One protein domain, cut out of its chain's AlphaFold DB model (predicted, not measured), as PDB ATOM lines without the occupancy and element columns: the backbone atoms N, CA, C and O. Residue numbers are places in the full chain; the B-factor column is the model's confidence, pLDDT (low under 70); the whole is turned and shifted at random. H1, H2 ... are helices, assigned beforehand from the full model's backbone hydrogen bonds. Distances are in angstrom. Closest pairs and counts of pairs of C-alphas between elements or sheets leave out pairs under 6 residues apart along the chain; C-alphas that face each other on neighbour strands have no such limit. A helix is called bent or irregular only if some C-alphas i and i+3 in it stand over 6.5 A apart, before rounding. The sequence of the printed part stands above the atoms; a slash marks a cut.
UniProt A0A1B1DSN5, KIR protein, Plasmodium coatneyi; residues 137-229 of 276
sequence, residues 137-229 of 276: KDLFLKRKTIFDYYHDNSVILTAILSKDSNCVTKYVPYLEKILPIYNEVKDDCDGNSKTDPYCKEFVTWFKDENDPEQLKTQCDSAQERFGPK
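This is residues 137 to 229 of the 276 residues of the protein "KIR protein" of Plasmodium coatneyi (UniProt A0A1B1DSN5). A long kinked helix, H3, is the spine of a rod of five helices, and the other four pack on it. H1 crosses it near the kink, H4 folds back along its last residues, and H5 runs beside it, with the short H2 packed on both H5 and the first residues of H3. The 93 printed residues hold H1 to H5 in order and no named strand: all helix. The whole is only just compact, close to loose, with a radius of gyration of the C-alphas of 14.4 A, and spans 49 by 22 by 17 A.

H1, residues 137 to 152, touches residues 178 to 185 of H3, residues 167 to 192, at a steep tilt of 51 degrees, closest at the C-alphas of Lys 142 and Ile 181, 6.1 A. H2, residues 154 to 160, touches residues 167 to 171 of H3, with the C-alphas of Ala 159 and Cys 167 closest, 5.3 A. H4, residues 197 to 205, touches residues 186 to 192 of H3, with Cys 189 and Cys 199 the closest C-alphas, 4.8 A. H5, residues 212 to 226, touches H3 at a shallow tilt of 24 degrees, opposite ways; the closest C-alphas are those of Cys 167 and Cys 219, 5.2 A. H1 and H5 are apart. Every O i to N i+4 pair is within hydrogen-bond range in H1, H2 and H5; in H3 it is 16 of 22, in H4 4 of 5.

H1 begins at C-alpha 137 (-46.720, -51.069, -22.556) and is 22.4 A long; H2 is 9.8 A. H3, 33.2 A, has a kink of 41 degrees near residue 178 and is only just irregular: C-alphas 170 and 173 are 6.9 A apart. H4 is 12.6 A; H5, 20.7 A, ends at C-alpha 226 (-22.094, -32.269, -51.086).

The C-alphas farthest apart, of Thr 195 and Lys 229, are 50.2 A from each other. The printed part has no cut and no long link. Residues 164 and 227 to 229 have pLDDT under 70.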
ATOM      1  N   LYS A 137     -46.202 -51.873 -21.444       94.94
ATOM      2  CA  LYS A 137     -46.720 -51.069 -22.556       94.94
ATOM      3  C   LYS A 137     -45.722 -50.041 -23.092       94.94
ATOM      4  O   LYS A 137     -45.579 -49.903 -24.303       94.94
ATOM      5  N   ASP A 138     -45.040 -49.326 -22.202       95.25
ATOM      6  CA  ASP A 138     -44.088 -48.276 -22.574       95.25
ATOM      7  C   ASP A 138     -42.887 -48.853 -23.336       95.25
ATOM      8  O   ASP A 138     -42.587 -48.417 -24.448       95.25
ATOM      9  N   LEU A 139     -42.259 -49.896 -22.790       96.00
ATOM     10  CA  LEU A 139     -41.139 -50.576 -23.436       96.00
ATOM     11  C   LEU A 139     -41.562 -51.233 -24.756       96.00
ATOM     12  O   LEU A 139     -40.826 -51.157 -25.737       96.00
ATOM     13  N   PHE A 140     -42.763 -51.812 -24.831       97.00
ATOM     14  CA  PHE A 140     -43.286 -52.391 -26.069       97.00
ATOM     15  C   PHE A 140     -43.389 -51.349 -27.192       97.00
ATOM     16  O   PHE A 140     -42.952 -51.598 -28.315       97.00
ATOM     17  N   LEU A 141     -43.939 -50.165 -26.901       96.81
ATOM     18  CA  LEU A 141     -44.073 -49.089 -27.888       96.81
ATOM     19  C   LEU A 141     -42.712 -48.515 -28.310       96.81
ATOM     20  O   LEU A 141     -42.526 -48.152 -29.475       96.81
ATOM     21  N   LYS A 142     -41.738 -48.476 -27.395       97.31
ATOM     22  CA  LYS A 142     -40.349 -48.113 -27.711       97.31
ATOM     23  C   LYS A 142     -39.694 -49.153 -28.623       97.31
ATOM     24  O   LYS A 142     -39.162 -48.783 -29.666       97.31
ATOM     25  N   ARG A 143     -39.829 -50.448 -28.312       97.12
ATOM     26  CA  ARG A 143     -39.370 -51.561 -29.163       97.12
ATOM     27  C   ARG A 143     -40.012 -51.502 -30.558       97.12
ATOM     28  O   ARG A 143     -39.300 -51.568 -31.553       97.12
ATOM     29  N   LYS A 144     -41.320 -51.233 -30.659       96.44
ATOM     30  CA  LYS A 144     -41.983 -50.970 -31.951       96.44
ATOM     31  C   LYS A 144     -41.334 -49.812 -32.711       96.44
ATOM     32  O   LYS A 144     -41.093 -49.921 -33.905       96.44
ATOM     33  N   THR A 145     -41.080 -48.696 -32.032       96.38
ATOM     34  CA  THR A 145     -40.500 -47.498 -32.661       96.38
ATOM     35  C   THR A 145     -39.125 -47.794 -33.262       96.38
ATOM     36  O   THR A 145     -38.823 -47.338 -34.362       96.38
ATOM     37  N   ILE A 146     -38.308 -48.591 -32.571       96.69
ATOM     38  CA  ILE A 146     -36.986 -49.006 -33.051       96.69
ATOM     39  C   ILE A 146     -37.072 -50.045 -34.169       96.69
ATOM     40  O   ILE A 146     -36.314 -49.957 -35.133       96.69
ATOM     41  N   PHE A 147     -38.020 -50.976 -34.085       95.06
ATOM     42  CA  PHE A 147     -38.327 -51.899 -35.174       95.06
ATOM     43  C   PHE A 147     -38.727 -51.150 -36.457       95.06
ATOM     44  O   PHE A 147     -38.169 -51.407 -37.523       95.06
ATOM     45  N   ASP A 148     -39.629 -50.169 -36.352       94.50
ATOM     46  CA  ASP A 148     -40.041 -49.327 -37.481       94.50
ATOM     47  C   ASP A 148     -38.849 -48.549 -38.053       94.50
ATOM     48  O   ASP A 148     -38.624 -48.559 -39.263       94.50
ATOM     49  N   TYR A 149     -38.039 -47.931 -37.187       94.81
ATOM     50  CA  TYR A 149     -36.818 -47.236 -37.592       94.81
ATOM     51  C   TYR A 149     -35.877 -48.143 -38.392       94.81
ATOM     52  O   TYR A 149     -35.453 -47.753 -39.476       94.81
ATOM     53  N   TYR A 150     -35.589 -49.352 -37.903       93.31
ATOM     54  CA  TYR A 150     -34.703 -50.291 -38.590       93.31
ATOM     55  C   TYR A 150     -35.181 -50.608 -40.015       93.31
ATOM     56  O   TYR A 150     -34.389 -50.596 -40.955       93.31
ATOM     57  N   HIS A 151     -36.483 -50.825 -40.209       90.62
ATOM     58  CA  HIS A 151     -37.034 -51.137 -41.532       90.62
ATOM     59  C   HIS A 151     -37.204 -49.919 -42.455       90.62
ATOM     60  O   HIS A 151     -37.290 -50.071 -43.682       90.62
ATOM     61  N   ASP A 152     -37.232 -48.715 -41.886       90.50
ATOM     62  CA  ASP A 152     -37.486 -47.476 -42.616       90.50
ATOM     63  C   ASP A 152     -36.231 -46.616 -42.832       90.50
ATOM     64  O   ASP A 152     -36.255 -45.718 -43.674       90.50
ATOM     65  N   ASN A 153     -35.111 -46.893 -42.154       90.12
ATOM     66  CA  ASN A 153     -33.899 -46.061 -42.213       90.12
ATOM     67  C   ASN A 153     -33.222 -46.022 -43.601       90.12
ATOM     68  O   ASN A 153     -32.413 -45.131 -43.866       90.12
ATOM     69  N   SER A 154     -33.586 -46.918 -44.525       87.75
ATOM     70  CA  SER A 154     -33.053 -46.949 -45.897       87.75
ATOM     71  C   SER A 154     -33.242 -45.629 -46.661       87.75
ATOM     72  O   SER A 154     -32.409 -45.267 -47.501       87.75
ATOM     73  N   VAL A 155     -34.288 -44.853 -46.342       88.19
ATOM     74  CA  VAL A 155     -34.497 -43.512 -46.922       88.19
ATOM     75  C   VAL A 155     -33.454 -42.500 -46.434       88.19
ATOM     76  O   VAL A 155     -33.097 -41.582 -47.174       88.19
ATOM     77  N   ILE A 156     -32.938 -42.690 -45.215       90.44
ATOM     78  CA  ILE A 156     -31.862 -41.892 -44.618       90.44
ATOM     79  C   ILE A 156     -30.539 -42.263 -45.287       90.44
ATOM     80  O   ILE A 156     -29.858 -41.378 -45.801       90.44
ATOM     81  N   LEU A 157     -30.227 -43.561 -45.388       88.75
ATOM     82  CA  LEU A 157     -29.042 -44.063 -46.097       88.75
ATOM     83  C   LEU A 157     -28.976 -43.539 -47.540       88.75
ATOM     84  O   LEU A 157     -27.950 -43.033 -47.992       88.75
ATOM     85  N   THR A 158     -30.106 -43.563 -48.251       88.62
ATOM     86  CA  THR A 158     -30.204 -43.010 -49.613       88.62
ATOM     87  C   THR A 158     -29.896 -41.510 -49.651       88.62
ATOM     88  O   THR A 158     -29.243 -41.028 -50.576       88.62
ATOM     89  N   ALA A 159     -30.346 -40.753 -48.649       87.81
ATOM     90  CA  ALA A 159     -30.089 -39.320 -48.570       87.81
ATOM     91  C   ALA A 159     -28.635 -38.988 -48.205       87.81
ATOM     92  O   ALA A 159     -28.111 -37.996 -48.711       87.81
ATOM     93  N   ILE A 160     -27.973 -39.813 -47.386       88.44
ATOM     94  CA  ILE A 160     -26.539 -39.694 -47.072       88.44
ATOM     95  C   ILE A 160     -25.698 -39.826 -48.349       88.44
ATOM     96  O   ILE A 160     -24.774 -39.048 -48.571       88.44
ATOM     97  N   LEU A 161     -26.043 -40.782 -49.216       87.38
ATOM     98  CA  LEU A 161     -25.293 -41.079 -50.442       87.38
ATOM     99  C   LEU A 161     -25.596 -40.121 -51.610       87.38
ATOM    100  O   LEU A 161     -24.924 -40.168 -52.643       87.38
ATOM    101  N   SER A 162     -26.607 -39.259 -51.477       86.12
ATOM    102  CA  SER A 162     -27.013 -38.330 -52.533       86.12
ATOM    103  C   SER A 162     -26.054 -37.141 -52.666       86.12
ATOM    104  O   SER A 162     -25.653 -36.534 -51.675       86.12
ATOM    105  N   LYS A 163     -25.760 -36.741 -53.912       75.75
ATOM    106  CA  LYS A 163     -24.970 -35.534 -54.232       75.75
ATOM    107  C   LYS A 163     -25.689 -34.220 -53.917       75.75
ATOM    108  O   LYS A 163     -25.035 -33.196 -53.825       75.75
ATOM    109  N   ASP A 164     -27.006 -34.261 -53.744       68.88
ATOM    110  CA  ASP A 164     -27.822 -33.131 -53.291       68.88
ATOM    111  C   ASP A 164     -28.409 -33.476 -51.916       68.88
ATOM    112  O   ASP A 164     -29.628 -33.491 -51.711       68.88
ATOM    113  N   SER A 165     -27.536 -33.888 -50.990       74.75
ATOM    114  CA  SER A 165     -27.955 -34.403 -49.690       74.75
ATOM    115  C   SER A 165     -28.719 -33.336 -48.904       74.75
ATOM    116  O   SER A 165     -28.170 -32.318 -48.494       74.75
ATOM    117  N   ASN A 166     -30.005 -33.586 -48.660       83.88
ATOM    118  CA  ASN A 166     -30.820 -32.847 -47.694       83.88
ATOM    119  C   ASN A 166     -30.918 -33.603 -46.358       83.88
ATOM    120  O   ASN A 166     -31.876 -33.402 -45.609       83.88
ATOM    121  N   CYS A 167     -29.941 -34.479 -46.079       89.81
ATOM    122  CA  CYS A 167     -29.951 -35.394 -44.939       89.81
ATOM    123  C   CYS A 167     -30.043 -34.650 -43.612       89.81
ATOM    124  O   CYS A 167     -30.932 -34.944 -42.816       89.81
ATOM    125  N   VAL A 168     -29.198 -33.631 -43.422       90.12
ATOM    126  CA  VAL A 168     -29.187 -32.819 -42.198       90.12
ATOM    127  C   VAL A 168     -30.553 -32.190 -41.961       90.12
ATOM    128  O   VAL A 168     -31.188 -32.435 -40.941       90.12
ATOM    129  N   THR A 169     -31.073 -31.449 -42.938       89.62
ATOM    130  CA  THR A 169     -32.344 -30.734 -42.770       89.62
ATOM    131  C   THR A 169     -33.540 -31.673 -42.586       89.62
ATOM    132  O   THR A 169     -34.469 -31.330 -41.855       89.62
ATOM    133  N   LYS A 170     -33.558 -32.840 -43.244       88.38
ATOM    134  CA  LYS A 170     -34.716 -33.749 -43.213       88.38
ATOM    135  C   LYS A 170     -34.672 -34.785 -42.096       88.38
ATOM    136  O   LYS A 170     -35.711 -35.051 -41.498       88.38
ATOM    137  N   TYR A 171     -33.513 -35.385 -41.840       92.06
ATOM    138  CA  TYR A 171     -33.417 -36.602 -41.035       92.06
ATOM    139  C   TYR A 171     -32.680 -36.418 -39.711       92.06
ATOM    140  O   TYR A 171     -32.990 -37.157 -38.783       92.06
ATOM    141  N   VAL A 172     -31.810 -35.413 -39.544       93.06
ATOM    142  CA  VAL A 172     -31.191 -35.158 -38.225       93.06
ATOM    143  C   VAL A 172     -32.240 -34.882 -37.136       93.06
ATOM    144  O   VAL A 172     -32.181 -35.553 -36.107       93.06
ATOM    145  N   PRO A 173     -33.277 -34.041 -37.349       92.88
ATOM    146  CA  PRO A 173     -34.328 -33.846 -36.343       92.88
ATOM    147  C   PRO A 173     -35.128 -35.117 -36.014       92.88
ATOM    148  O   PRO A 173     -35.715 -35.228 -34.937       92.88
ATOM    149  N   TYR A 174     -35.207 -36.064 -36.955       93.06
ATOM    150  CA  TYR A 174     -35.827 -37.368 -36.728       93.06
ATOM    151  C   TYR A 174     -34.901 -38.275 -35.903       93.06
ATOM    152  O   TYR A 174     -35.337 -38.824 -34.892       93.06
ATOM    153  N   LEU A 175     -33.620 -38.369 -36.275       95.00
ATOM    154  CA  LEU A 175     -32.607 -39.163 -35.573       95.00
ATOM    155  C   LEU A 175     -32.419 -38.687 -34.127       95.00
ATOM    156  O   LEU A 175     -32.338 -39.509 -33.223       95.00
ATOM    157  N   GLU A 176     -32.466 -37.378 -33.874       94.69
ATOM    158  CA  GLU A 176     -32.420 -36.809 -32.518       94.69
ATOM    159  C   GLU A 176     -33.583 -37.253 -31.626       94.69
ATOM    160  O   GLU A 176     -33.420 -37.357 -30.412       94.69
ATOM    161  N   LYS A 177     -34.748 -37.553 -32.210       94.62
ATOM    162  CA  LYS A 177     -35.896 -38.100 -31.474       94.62
ATOM    163  C   LYS A 177     -35.812 -39.616 -31.299       94.62
ATOM    164  O   LYS A 177     -36.326 -40.129 -30.311       94.62
ATOM    165  N   ILE A 178     -35.192 -40.322 -32.245       95.56
ATOM    166  CA  ILE A 178     -34.979 -41.773 -32.170       95.56
ATOM    167  C   ILE A 178     -33.899 -42.126 -31.146       95.56
ATOM    168  O   ILE A 178     -34.096 -43.058 -30.376       95.56
ATOM    169  N   LEU A 179     -32.799 -41.373 -31.100       95.75
ATOM    170  CA  LEU A 179     -31.632 -41.635 -30.249       95.75
ATOM    171  C   LEU A 179     -31.949 -41.967 -28.780       95.75
ATOM    172  O   LEU A 179     -31.492 -43.009 -28.313       95.75
ATOM    173  N   PRO A 180     -32.733 -41.163 -28.034       96.50
ATOM    174  CA  PRO A 180     -33.045 -41.501 -26.645       96.50
ATOM    175  C   PRO A 180     -33.833 -42.815 -26.526       96.50
ATOM    176  O   PRO A 180     -33.537 -43.625 -25.656       96.50
ATOM    177  N   ILE A 181     -34.779 -43.068 -27.436       97.56
ATOM    178  CA  ILE A 181     -35.571 -44.309 -27.453       97.56
ATOM    179  C   ILE A 181     -34.677 -45.507 -27.782       97.56
ATOM    180  O   ILE A 181     -34.817 -46.570 -27.180       97.56
ATOM    181  N   TYR A 182     -33.756 -45.329 -28.729       96.94
ATOM    182  CA  TYR A 182     -32.789 -46.345 -29.118       96.94
ATOM    183  C   TYR A 182     -31.906 -46.732 -27.938       96.94
ATOM    184  O   TYR A 182     -31.788 -47.918 -27.656       96.94
ATOM    185  N   ASN A 183     -31.374 -45.752 -27.204       96.50
ATOM    186  CA  ASN A 183     -30.534 -46.006 -26.036       96.50
ATOM    187  C   ASN A 183     -31.297 -46.752 -24.934       96.50
ATOM    188  O   ASN A 183     -30.782 -47.726 -24.399       96.50
ATOM    189  N   GLU A 184     -32.549 -46.378 -24.656       96.94
ATOM    190  CA  GLU A 184     -33.369 -47.103 -23.677       96.94
ATOM    191  C   GLU A 184     -33.626 -48.566 -24.082       96.94
ATOM    192  O   GLU A 184     -33.542 -49.468 -23.251       96.94
ATOM    193  N   VAL A 185     -33.930 -48.817 -25.361       96.88
ATOM    194  CA  VAL A 185     -34.133 -50.182 -25.878       96.88
ATOM    195  C   VAL A 185     -32.818 -50.959 -25.910       96.88
ATOM    196  O   VAL A 185     -32.810 -52.155 -25.628       96.88
ATOM    197  N   LYS A 186     -31.705 -50.294 -26.229       95.94
ATOM    198  CA  LYS A 186     -30.370 -50.883 -26.223       95.94
ATOM    199  C   LYS A 186     -29.987 -51.340 -24.817       95.94
ATOM    200  O   LYS A 186     -29.611 -52.496 -24.658       95.94
ATOM    201  N   ASP A 187     -30.127 -50.473 -23.816       95.38
ATOM    202  CA  ASP A 187     -29.798 -50.782 -22.420       95.38
ATOM    203  C   ASP A 187     -30.623 -51.968 -21.899       95.38
ATOM    204  O   ASP A 187     -30.100 -52.886 -21.263       95.38
ATOM    205  N   ASP A 188     -31.915 -51.994 -22.226       95.19
ATOM    206  CA  ASP A 188     -32.794 -53.119 -21.922       95.19
ATOM    207  C   ASP A 188     -32.361 -54.413 -22.646       95.19
ATOM    208  O   ASP A 188     -32.328 -55.494 -22.046       95.19
ATOM    209  N   CYS A 189     -31.963 -54.326 -23.916       95.50
ATOM    210  CA  CYS A 189     -31.526 -55.487 -24.682       95.50
ATOM    211  C   CYS A 189     -30.128 -55.997 -24.331       95.50
ATOM    212  O   CYS A 189     -29.892 -57.205 -24.440       95.50
ATOM    213  N   ASP A 190     -29.238 -55.153 -23.819       92.81
ATOM    214  CA  ASP A 190     -27.942 -55.577 -23.287       92.81
ATOM    215  C   ASP A 190     -28.129 -56.543 -22.100       92.81
ATOM    216  O   ASP A 190     -27.403 -57.536 -21.979       92.81
ATOM    217  N   GLY A 191     -29.169 -56.335 -21.282       90.19
ATOM    218  CA  GLY A 191     -29.549 -57.238 -20.191       90.19
ATOM    219  C   GLY A 191     -30.317 -58.496 -20.624       90.19
ATOM    220  O   GLY A 191     -30.228 -59.528 -19.957       90.19
ATOM    221  N   ASN A 192     -31.048 -58.439 -21.743       89.75
ATOM    222  CA  ASN A 192     -32.052 -59.449 -22.116       89.75
ATOM    223  C   ASN A 192     -31.775 -60.205 -23.432       89.75
ATOM    224  O   ASN A 192     -32.535 -61.102 -23.803       89.75
ATOM    225  N   SER A 193     -30.672 -59.920 -24.129       85.31
ATOM    226  CA  SER A 193     -30.320 -60.506 -25.440       85.31
ATOM    227  C   SER A 193     -30.246 -62.039 -25.484       85.31
ATOM    228  O   SER A 193     -30.322 -62.633 -26.555       85.31
ATOM    229  N   LYS A 194     -30.114 -62.733 -24.347       85.44
ATOM    230  CA  LYS A 194     -30.084 -64.209 -24.306       85.44
ATOM    231  C   LYS A 194     -31.474 -64.841 -24.227       85.44
ATOM    232  O   LYS A 194     -31.653 -65.980 -24.672       85.44
ATOM    233  N   THR A 195     -32.452 -64.124 -23.689       89.44
ATOM    234  CA  THR A 195     -33.769 -64.659 -23.318       89.44
ATOM    235  C   THR A 195     -34.896 -64.057 -24.147       89.44
ATOM    236  O   THR A 195     -35.802 -64.800 -24.509       89.44
ATOM    237  N   ASP A 196     -34.815 -62.777 -24.514       93.50
ATOM    238  CA  ASP A 196     -35.855 -62.077 -25.273       93.50
ATOM    239  C   ASP A 196     -35.600 -62.175 -26.798       93.50
ATOM    240  O   ASP A 196     -34.550 -61.731 -27.278       93.50
ATOM    241  N   PRO A 197     -36.522 -62.775 -27.581       93.56
ATOM    242  CA  PRO A 197     -36.428 -62.862 -29.039       93.56
ATOM    243  C   PRO A 197     -36.222 -61.525 -29.752       93.56
ATOM    244  O   PRO A 197     -35.448 -61.481 -30.706       93.56
ATOM    245  N   TYR A 198     -36.867 -60.448 -29.293       95.69
ATOM    246  CA  TYR A 198     -36.669 -59.116 -29.862       95.69
ATOM    247  C   TYR A 198     -35.229 -58.660 -29.646       95.69
ATOM    248  O   TYR A 198     -34.571 -58.234 -30.587       95.69
ATOM    249  N   CYS A 199     -34.701 -58.815 -28.431       95.88
ATOM    250  CA  CYS A 199     -33.345 -58.368 -28.126       95.88
ATOM    251  C   CYS A 199     -32.257 -59.184 -28.829       95.88
ATOM    252  O   CYS A 199     -31.180 -58.659 -29.106       95.88
ATOM    253  N   LYS A 200     -32.534 -60.446 -29.180       93.62
ATOM    254  CA  LYS A 200     -31.655 -61.232 -30.061       93.62
ATOM    255  C   LYS A 200     -31.523 -60.595 -31.439       93.62
ATOM    256  O   LYS A 200     -30.404 -60.476 -31.928       93.62
ATOM    257  N   GLU A 201     -32.642 -60.196 -32.042       93.00
ATOM    258  CA  GLU A 201     -32.630 -59.541 -33.355       93.00
ATOM    259  C   GLU A 201     -32.167 -58.086 -33.277       93.00
ATOM    260  O   GLU A 201     -31.468 -57.620 -34.161       93.00
ATOM    261  N   PHE A 202     -32.441 -57.374 -32.186       94.56
ATOM    262  CA  PHE A 202     -31.901 -56.031 -31.979       94.56
ATOM    263  C   PHE A 202     -30.371 -56.014 -32.136       94.56
ATOM    264  O   PHE A 202     -29.814 -55.182 -32.849       94.56
ATOM    265  N   VAL A 203     -29.684 -56.996 -31.545       92.00
ATOM    266  CA  VAL A 203     -28.229 -57.141 -31.682       92.00
ATOM    267  C   VAL A 203     -27.808 -57.457 -33.123       92.00
ATOM    268  O   VAL A 203     -26.679 -57.158 -33.490       92.00
ATOM    269  N   THR A 204     -28.651 -58.076 -33.955       90.19
ATOM    270  CA  THR A 204     -28.322 -58.324 -35.373       90.19
ATOM    271  C   THR A 204     -28.559 -57.081 -36.227       90.19
ATOM    272  O   THR A 204     -27.701 -56.745 -37.038       90.19
ATOM    273  N   TRP A 205     -29.654 -56.358 -35.995       91.19
ATOM    274  CA  TRP A 205     -30.038 -55.143 -36.719       91.19
ATOM    275  C   TRP A 205     -29.006 -54.019 -36.633       91.19
ATOM    276  O   TRP A 205     -28.758 -53.326 -37.623       91.19
ATOM    277  N   PHE A 206     -28.388 -53.857 -35.461       89.94
ATOM    278  CA  PHE A 206     -27.486 -52.744 -35.148       89.94
ATOM    279  C   PHE A 206     -26.006 -53.148 -35.073       89.94
ATOM    280  O   PHE A 206     -25.202 -52.451 -34.463       89.94
ATOM    281  N   LYS A 207     -25.622 -54.270 -35.699       81.69
ATOM    282  CA  LYS A 207     -24.201 -54.614 -35.913       81.69
ATOM    283  C   LYS A 207     -23.528 -53.778 -37.003       81.69
ATOM    284  O   LYS A 207     -22.309 -53.636 -36.969       81.69
ATOM    285  N   ASP A 208     -24.318 -53.260 -37.937       71.06
ATOM    286  CA  ASP A 208     -23.858 -52.545 -39.130       71.06
ATOM    287  C   ASP A 208     -24.236 -51.048 -39.069       71.06
ATOM    288  O   ASP A 208     -24.553 -50.513 -38.009       71.06
ATOM    289  N   GLU A 209     -24.250 -50.368 -40.221       74.31
ATOM    290  CA  GLU A 209     -24.472 -48.919 -40.401       74.31
ATOM    291  C   GLU A 209     -25.887 -48.408 -40.037       74.31
ATOM    292  O   GLU A 209     -26.289 -47.332 -40.469       74.31
ATOM    293  N   ASN A 210     -26.672 -49.159 -39.262       85.94
ATOM    294  CA  ASN A 210     -28.051 -48.809 -38.905       85.94
ATOM    295  C   ASN A 210     -28.164 -48.024 -37.592       85.94
ATOM    296  O   ASN A 210     -29.258 -47.568 -37.245       85.94
ATOM    297  N   ASP A 211     -27.064 -47.879 -36.853       93.06
ATOM    298  CA  ASP A 211     -27.033 -47.137 -35.597       93.06
ATOM    299  C   ASP A 211     -27.425 -45.655 -35.820       93.06
ATOM    300  O   ASP A 211     -26.863 -44.984 -36.694       93.06
ATOM    301  N   PRO A 212     -28.407 -45.115 -35.071       93.88
ATOM    302  CA  PRO A 212     -28.908 -43.760 -35.295       93.88
ATOM    303  C   PRO A 212     -27.883 -42.657 -34.995       93.88
ATOM    304  O   PRO A 212     -27.958 -41.588 -35.605       93.88
ATOM    305  N   GLU A 213     -26.920 -42.886 -34.099       93.69
ATOM    306  CA  GLU A 213     -25.842 -41.933 -33.810       93.69
ATOM    307  C   GLU A 213     -24.842 -41.907 -34.965       93.69
ATOM    308  O   GLU A 213     -24.430 -40.838 -35.438       93.69
ATOM    309  N   GLN A 214     -24.530 -43.090 -35.492       93.12
ATOM    310  CA  GLN A 214     -23.701 -43.227 -36.677       93.12
ATOM    311  C   GLN A 214     -24.360 -42.564 -37.896       93.12
ATOM    312  O   GLN A 214     -23.708 -41.768 -38.574       93.12
ATOM    313  N   LEU A 215     -25.651 -42.814 -38.154       93.25
ATOM    314  CA  LEU A 215     -26.376 -42.181 -39.264       93.25
ATOM    315  C   LEU A 215     -26.446 -40.659 -39.128       93.25
ATOM    316  O   LEU A 215     -26.320 -39.950 -40.128       93.25
ATOM    317  N   LYS A 216     -26.598 -40.137 -37.905       93.94
ATOM    318  CA  LYS A 216     -26.581 -38.689 -37.655       93.94
ATOM    319  C   LYS A 216     -25.234 -38.090 -38.064       93.94
ATOM    320  O   LYS A 216     -25.195 -37.154 -38.859       93.94
ATOM    321  N   THR A 217     -24.140 -38.700 -37.612       92.81
ATOM    322  CA  THR A 217     -22.769 -38.286 -37.959       92.81
ATOM    323  C   THR A 217     -22.510 -38.359 -39.469       92.81
ATOM    324  O   THR A 217     -21.841 -37.497 -40.052       92.81
ATOM    325  N   GLN A 218     -23.063 -39.375 -40.137       92.44
ATOM    326  CA  GLN A 218     -22.967 -39.514 -41.588       92.44
ATOM    327  C   GLN A 218     -23.765 -38.438 -42.342       92.44
ATOM    328  O   GLN A 218     -23.265 -37.939 -43.352       92.44
ATOM    329  N   CYS A 219     -24.952 -38.032 -41.866       91.50
ATOM    330  CA  CYS A 219     -25.676 -36.889 -42.437       91.50
ATOM    331  C   CYS A 219     -24.814 -35.617 -42.396       91.50
ATOM    332  O   CYS A 219     -24.701 -34.928 -43.413       91.50
ATOM    333  N   ASP A 220     -24.200 -35.320 -41.248       89.44
ATOM    334  CA  ASP A 220     -23.363 -34.126 -41.076       89.44
ATOM    335  C   ASP A 220     -22.163 -34.157 -42.037       89.44
ATOM    336  O   ASP A 220     -21.908 -33.202 -42.771       89.44
ATOM    337  N   SER A 221     -21.502 -35.313 -42.142       88.62
ATOM    338  CA  SER A 221     -20.387 -35.521 -43.077       88.62
ATOM    339  C   SER A 221     -20.802 -35.391 -44.551       88.62
ATOM    340  O   SER A 221     -20.035 -34.894 -45.379       88.62
ATOM    341  N   ALA A 222     -22.005 -35.845 -44.918       86.62
ATOM    342  CA  ALA A 222     -22.521 -35.735 -46.284       86.62
ATOM    343  C   ALA A 222     -22.795 -34.273 -46.673       86.62
ATOM    344  O   ALA A 222     -22.489 -33.865 -47.795       86.62
ATOM    345  N   GLN A 223     -23.297 -33.468 -45.735       82.00
ATOM    346  CA  GLN A 223     -23.514 -32.032 -45.922       82.00
ATOM    347  C   GLN A 223     -22.200 -31.288 -46.200       82.00
ATOM    348  O   GLN A 223     -22.171 -30.403 -47.049       82.00
ATOM    349  N   GLU A 224     -21.100 -31.652 -45.542       80.44
ATOM    350  CA  GLU A 224     -19.791 -31.033 -45.801       80.44
ATOM    351  C   GLU A 224     -19.233 -31.379 -47.189       80.44
ATOM    352  O   GLU A 224     -18.568 -30.559 -47.825       80.44
ATOM    353  N   ARG A 225     -19.512 -32.594 -47.679       79.31
ATOM    354  CA  ARG A 225     -19.024 -33.084 -48.978       79.31
ATOM    355  C   ARG A 225     -19.829 -32.554 -50.159       79.31
ATOM    356  O   ARG A 225     -19.259 -32.290 -51.217       79.31
ATOM    357  N   PHE A 226     -21.142 -32.447 -49.988       74.06
ATOM    358  CA  PHE A 226     -22.094 -32.269 -51.086       74.06
ATOM    359  C   PHE A 226     -23.048 -31.088 -50.894       74.06
ATOM    360  O   PHE A 226     -23.755 -30.709 -51.824       74.06
ATOM    361  N   GLY A 227     -23.081 -30.489 -49.704       62.16
ATOM    362  CA  GLY A 227     -23.935 -29.346 -49.425       62.16
ATOM    363  C   GLY A 227     -23.511 -28.097 -50.206       62.16
ATOM    364  O   GLY A 227     -22.359 -27.973 -50.643       62.16
ATOM    365  N   PRO A 228     -24.421 -27.120 -50.368       61.44
ATOM    366  CA  PRO A 228     -24.060 -25.818 -50.901       61.44
ATOM    367  C   PRO A 228     -22.924 -25.240 -50.057       61.44
ATOM    368  O   PRO A 228     -23.075 -25.087 -48.842       61.44
ATOM    369  N   LYS A 229     -21.786 -24.906 -50.681       56.25
ATOM    370  CA  LYS A 229     -20.726 -24.174 -49.980       56.25
ATOM    371  C   LYS A 229     -21.358 -22.919 -49.371       56.25
ATOM    372  O   LYS A 229     -22.046 -22.207 -50.109       56.25
TER     373      LYS A 229